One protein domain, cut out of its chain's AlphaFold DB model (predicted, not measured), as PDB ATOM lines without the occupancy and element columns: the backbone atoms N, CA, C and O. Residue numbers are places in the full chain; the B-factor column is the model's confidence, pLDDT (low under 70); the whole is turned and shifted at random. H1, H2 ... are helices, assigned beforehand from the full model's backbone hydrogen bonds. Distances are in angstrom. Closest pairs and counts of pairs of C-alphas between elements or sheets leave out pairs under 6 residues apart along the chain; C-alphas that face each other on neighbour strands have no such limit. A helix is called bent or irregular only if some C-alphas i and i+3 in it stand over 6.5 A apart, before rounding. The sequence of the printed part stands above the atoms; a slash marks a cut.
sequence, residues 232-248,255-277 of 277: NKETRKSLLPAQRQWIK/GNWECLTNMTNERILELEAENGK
ATOM      1  N   ASN A 232      27.481  47.908 126.603       89.31
ATOM      2  CA  ASN A 232      28.618  47.395 125.849       89.31
ATOM      3  C   ASN A 232      29.958  47.736 126.549       89.31
ATOM      4  O   ASN A 232      30.059  48.616 127.411       89.31
ATOM      5  N   LYS A 233      31.017  46.998 126.199       83.56
ATOM      6  CA  LYS A 233      32.319  47.085 126.882       83.56
ATOM      7  C   LYS A 233      32.990  48.457 126.737       83.56
ATOM      8  O   LYS A 233      33.674  48.889 127.666       83.56
ATOM      9  N   GLU A 234      32.822  49.128 125.600       82.50
ATOM     10  CA  GLU A 234      33.436  50.434 125.344       82.50
ATOM     11  C   GLU A 234      32.719  51.550 126.109       82.50
ATOM     12  O   GLU A 234      33.379  52.337 126.791       82.50
ATOM     13  N   THR A 235      31.385  51.535 126.120       81.69
ATOM     14  CA  THR A 235      30.544  52.457 126.894       81.69
ATOM     15  C   THR A 235      30.751  52.275 128.399       81.69
ATOM     16  O   THR A 235      30.917  53.247 129.132       81.69
ATOM     17  N   ARG A 236      30.881  51.036 128.895       87.31
ATOM     18  CA  ARG A 236      31.285  50.815 130.299       87.31
ATOM     19  C   ARG A 236      32.649  51.417 130.613       87.31
ATOM     20  O   ARG A 236      32.838  51.997 131.681       87.31
ATOM     21  N   LYS A 237      33.613  51.282 129.695       82.00
ATOM     22  CA  LYS A 237      34.966  51.824 129.874       82.00
ATOM     23  C   LYS A 237      34.965  53.352 129.933       82.00
ATOM     24  O   LYS A 237      35.693  53.906 130.755       82.00
ATOM     25  N   SER A 238      34.154  54.019 129.114       84.69
ATOM     26  CA  SER A 238      34.032  55.481 129.121       84.69
ATOM     27  C   SER A 238      33.271  56.006 130.345       84.69
ATOM     28  O   SER A 238      33.663  57.028 130.903       84.69
ATOM     29  N   LEU A 239      32.244  55.289 130.820       87.31
ATOM     30  CA  LEU A 239      31.413  55.696 131.962       87.31
ATOM     31  C   LEU A 239      32.013  55.357 133.334       87.31
ATOM     32  O   LEU A 239      31.565  55.891 134.350       87.31
ATOM     33  N   LEU A 240      33.035  54.499 133.395       80.62
ATOM     34  CA  LEU A 240      33.687  54.059 134.636       80.62
ATOM     35  C   LEU A 240      34.115  55.206 135.579       80.62
ATOM     36  O   LEU A 240      33.851  55.106 136.781       80.62
ATOM     37  N   PRO A 241      34.751  56.298 135.103       80.38
ATOM     38  CA  PRO A 241      35.097  57.435 135.957       80.38
ATOM     39  C   PRO A 241      33.870  58.118 136.577       80.38
ATOM     40  O   PRO A 241      33.869  58.377 137.782       80.38
ATOM     41  N   ALA A 242      32.815  58.342 135.787       84.19
ATOM     42  CA  ALA A 242      31.566  58.944 136.254       84.19
ATOM     43  C   ALA A 242      30.839  58.026 137.252       84.19
ATOM     44  O   ALA A 242      30.404  58.481 138.307       84.19
ATOM     45  N   GLN A 243      30.815  56.714 136.991       84.81
ATOM     46  CA  GLN A 243      30.247  55.717 137.903       84.81
ATOM     47  C   GLN A 243      30.954  55.729 139.265       84.81
ATOM     48  O   GLN A 243      30.307  55.694 140.308       84.81
ATOM     49  N   ARG A 244      32.290  55.834 139.278       79.94
ATOM     50  CA  ARG A 244      33.079  55.926 140.519       79.94
ATOM     51  C   ARG A 244      32.811  57.216 141.292       79.94
ATOM     52  O   ARG A 244      32.827  57.190 142.520       79.94
ATOM     53  N   GLN A 245      32.598  58.337 140.604       79.31
ATOM     54  CA  GLN A 245      32.223  59.597 141.251       79.31
ATOM     55  C   GLN A 245      30.813  59.528 141.843       79.31
ATOM     56  O   GLN A 245      30.627  59.937 142.987       79.31
ATOM     57  N   TRP A 246      29.861  58.934 141.124       91.06
ATOM     58  CA  TRP A 246      28.503  58.718 141.615       91.06
ATOM     59  C   TRP A 246      28.458  57.795 142.849       91.06
ATOM     60  O   TRP A 246      27.792  58.100 143.832       91.06
ATOM     61  N   ILE A 247      29.249  56.713 142.884       81.44
ATOM     62  CA  ILE A 247      29.347  55.861 144.088       81.44
ATOM     63  C   ILE A 247      29.817  56.677 145.302       81.44
ATOM     64  O   ILE A 247      29.304  56.496 146.405       81.44
ATOM     65  N   LYS A 248      30.770  57.599 145.110       81.62
ATOM     66  CA  LYS A 248      31.259  58.470 146.189       81.62
ATOM     67  C   LYS A 248      30.203  59.469 146.656       81.62
ATOM     68  O   LYS A 248      30.179  59.775 147.842       81.62
ATOM     69  N   GLY A 255      22.877  57.742 154.957       71.94
ATOM     70  CA  GLY A 255      22.100  56.535 155.272       71.94
ATOM     71  C   GLY A 255      20.575  56.677 155.157       71.94
ATOM     72  O   GLY A 255      19.854  55.787 155.601       71.94
ATOM     73  N   ASN A 256      20.063  57.765 154.571       81.81
ATOM     74  CA  ASN A 256      18.651  57.898 154.213       81.81
ATOM     75  C   ASN A 256      18.327  57.004 152.997       81.81
ATOM     76  O   ASN A 256      18.846  57.228 151.902       81.81
ATOM     77  N   TRP A 257      17.460  56.007 153.199       80.06
ATOM     78  CA  TRP A 257      17.076  55.030 152.174       80.06
ATOM     79  C   TRP A 257      16.325  55.639 150.993       80.06
ATOM     80  O   TRP A 257      16.614  55.273 149.864       80.06
ATOM     81  N   GLU A 258      15.433  56.599 151.219       83.75
ATOM     82  CA  GLU A 258      14.702  57.283 150.146       83.75
ATOM     83  C   GLU A 258      15.667  58.062 149.238       83.75
ATOM     84  O   GLU A 258      15.627  57.936 148.016       83.75
ATOM     85  N   CYS A 259      16.617  58.785 149.837       86.94
ATOM     86  CA  CYS A 259      17.683  59.475 149.104       86.94
ATOM     87  C   CYS A 259      18.526  58.496 148.275       86.94
ATOM     88  O   CYS A 259      18.775  58.731 147.093       86.94
ATOM     89  N   LEU A 260      18.937  57.375 148.877       83.50
ATOM     90  CA  LEU A 260      19.738  56.353 148.205       83.50
ATOM     91  C   LEU A 260      18.975  55.685 147.053       83.50
ATOM     92  O   LEU A 260      19.556  55.471 145.986       83.50
ATOM     93  N   THR A 261      17.690  55.382 147.246       85.94
ATOM     94  CA  THR A 261      16.807  54.811 146.221       85.94
ATOM     95  C   THR A 261      16.618  55.790 145.067       85.94
ATOM     96  O   THR A 261      16.821  55.404 143.917       85.94
ATOM     97  N   ASN A 262      16.340  57.065 145.348       91.12
ATOM     98  CA  ASN A 262      16.173  58.096 144.320       91.12
ATOM     99  C   ASN A 262      17.454  58.304 143.504       91.12
ATOM    100  O   ASN A 262      17.417  58.192 142.281       91.12
ATOM    101  N   MET A 263      18.607  58.475 144.160       92.25
ATOM    102  CA  MET A 263      19.898  58.600 143.465       92.25
ATOM    103  C   MET A 263      20.243  57.367 142.619       92.25
ATOM    104  O   MET A 263      20.922  57.481 141.596       92.25
ATOM    105  N   THR A 264      19.816  56.179 143.055       88.38
ATOM    106  CA  THR A 264      20.021  54.918 142.324       88.38
ATOM    107  C   THR A 264      19.103  54.822 141.113       88.38
ATOM    108  O   THR A 264      19.571  54.471 140.034       88.38
ATOM    109  N   ASN A 265      17.836  55.209 141.252       91.88
ATOM    110  CA  ASN A 265      16.877  55.252 140.150       91.88
ATOM    111  C   ASN A 265      17.269  56.278 139.079       91.88
ATOM    112  O   ASN A 265      17.229  55.957 137.895       91.88
ATOM    113  N   GLU A 266      17.721  57.470 139.472       93.94
ATOM    114  CA  GLU A 266      18.247  58.467 138.529       93.94
ATOM    115  C   GLU A 266      19.437  57.914 137.742       93.94
ATOM    116  O   GLU A 266      19.498  58.032 136.518       93.94
ATOM    117  N   ARG A 267      20.354  57.224 138.428       93.12
ATOM    118  CA  ARG A 267      21.521  56.641 137.770       93.12
ATOM    119  C   ARG A 267      21.157  55.517 136.804       93.12
ATOM    120  O   ARG A 267      21.799  55.403 135.765       93.12
ATOM    121  N   ILE A 268      20.149  54.703 137.118       92.81
ATOM    122  CA  ILE A 268      19.631  53.685 136.190       92.81
ATOM    123  C   ILE A 268      19.193  54.346 134.883       92.81
ATOM    124  O   ILE A 268      19.643  53.919 133.824       92.81
ATOM    125  N   LEU A 269      18.401  55.420 134.958       92.19
ATOM    126  CA  LEU A 269      17.912  56.132 133.774       92.19
ATOM    127  C   LEU A 269      19.059  56.697 132.923       92.19
ATOM    128  O   LEU A 269      19.024  56.606 131.697       92.19
ATOM    129  N   GLU A 270      20.101  57.239 133.560       92.25
ATOM    130  CA  GLU A 270      21.303  57.702 132.856       92.25
ATOM    131  C   GLU A 270      22.018  56.559 132.123       92.25
ATOM    132  O   GLU A 270      22.418  56.720 130.971       92.25
ATOM    133  N   LEU A 271      22.180  55.398 132.767       90.75
ATOM    134  CA  LEU A 271      22.834  54.238 132.156       90.75
ATOM    135  C   LEU A 271      21.990  53.645 131.019       90.75
ATOM    136  O   LEU A 271      22.532  53.297 129.974       90.75
ATOM    137  N   GLU A 272      20.670  53.565 131.186       90.31
ATOM    138  CA  GLU A 272      19.751  53.088 130.148       90.31
ATOM    139  C   GLU A 272      19.748  54.010 128.918       90.31
ATOM    140  O   GLU A 272      19.728  53.520 127.788       90.31
ATOM    141  N   ALA A 273      19.864  55.329 129.110       89.31
ATOM    142  CA  ALA A 273      19.985  56.295 128.016       89.31
ATOM    143  C   ALA A 273      21.296  56.148 127.219       89.31
ATOM    144  O   ALA A 273      21.321  56.406 126.015       89.31
ATOM    145  N   GLU A 274      22.382  55.720 127.867       84.81
ATOM    146  CA  GLU A 274      23.667  55.433 127.211       84.81
ATOM    147  C   GLU A 274      23.697  54.053 126.532       84.81
ATOM    148  O   GLU A 274      24.542  53.813 125.676       84.81
ATOM    149  N   ASN A 275      22.768  53.153 126.869       74.44
ATOM    150  CA  ASN A 275      22.639  51.844 126.222       74.44
ATOM    151  C   ASN A 275      21.971  51.922 124.833       74.44
ATOM    152  O   ASN A 275      22.089  50.996 124.034       74.44
ATOM    153  N   GLY A 276      21.256  53.015 124.548       61.38
ATOM    154  CA  GLY A 276      20.611  53.282 123.257       61.38
ATOM    155  C   GLY A 276      21.461  54.080 122.259       61.38
ATOM    156  O   GLY A 276      20.946  54.434 121.199       61.38
ATOM    157  N   LYS A 277      22.717  54.396 122.603       57.78
ATOM    158  CA  LYS A 277      23.680  55.135 121.771       57.78
ATOM    159  C   LYS A 277      24.767  54.210 121.235       57.78
ATOM    160  O   LYS A 277      25.176  54.440 120.076       57.78
TER     161      LYS A 277
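AT A GLANCE: This is residues 232 to 248 and 255 to 277 of the 277 residues of the protein "DUF1311 domain-containing protein" of Klebsiella pneumoniae (UniProt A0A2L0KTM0). Two helices, H1 and H2, run opposite ways, roughly side by side with a gap between them, nearest where H1 begins and H2 ends. H1 is kinked, and residues 255 to 262, of which 257 to 262 belong to H2, stick out at the other end. The printed part has 40 residues, two named helices, H1 then H2, and no named strand; its class is all helix. It is loose, with a radius of gyration of the C-alphas of 11.4 A, and flat, spanning 33 by 19 by 10 A.

IN THESE COORDINATES: H1, residues 233 to 248, begins at C-alpha 233 (32.319, 47.085, 126.882) and is 22.4 A long. It is irregular, with C-alphas 238 and 241 7.2 A apart, and has a kink of 49 degrees near residue 241. H2, residues 257 to 275, is 26.7 A long and ends at C-alpha 275 (22.639, 51.844, 126.222).

HOW THE PARTS SIT: H1 and H2 are close but not clearly touching; their closest C-alphas, of Thr 235 and Glu 274, are 7.5 A apart. Their lines stand at a shallow tilt of 19 degrees, opposite ways. In H2 every O i to N i+4 pair is within hydrogen-bond range; in H1, 10 of 12.

THE WHOLE: The C-alphas farthest apart, of Gly 255 and Lys 277, are 33.6 A apart. Residues 249 to 254 are not printed; C-alphas 248 and 255 are 13.0 A apart across the cut. Residues 276 to 277 have pLDDT under 70.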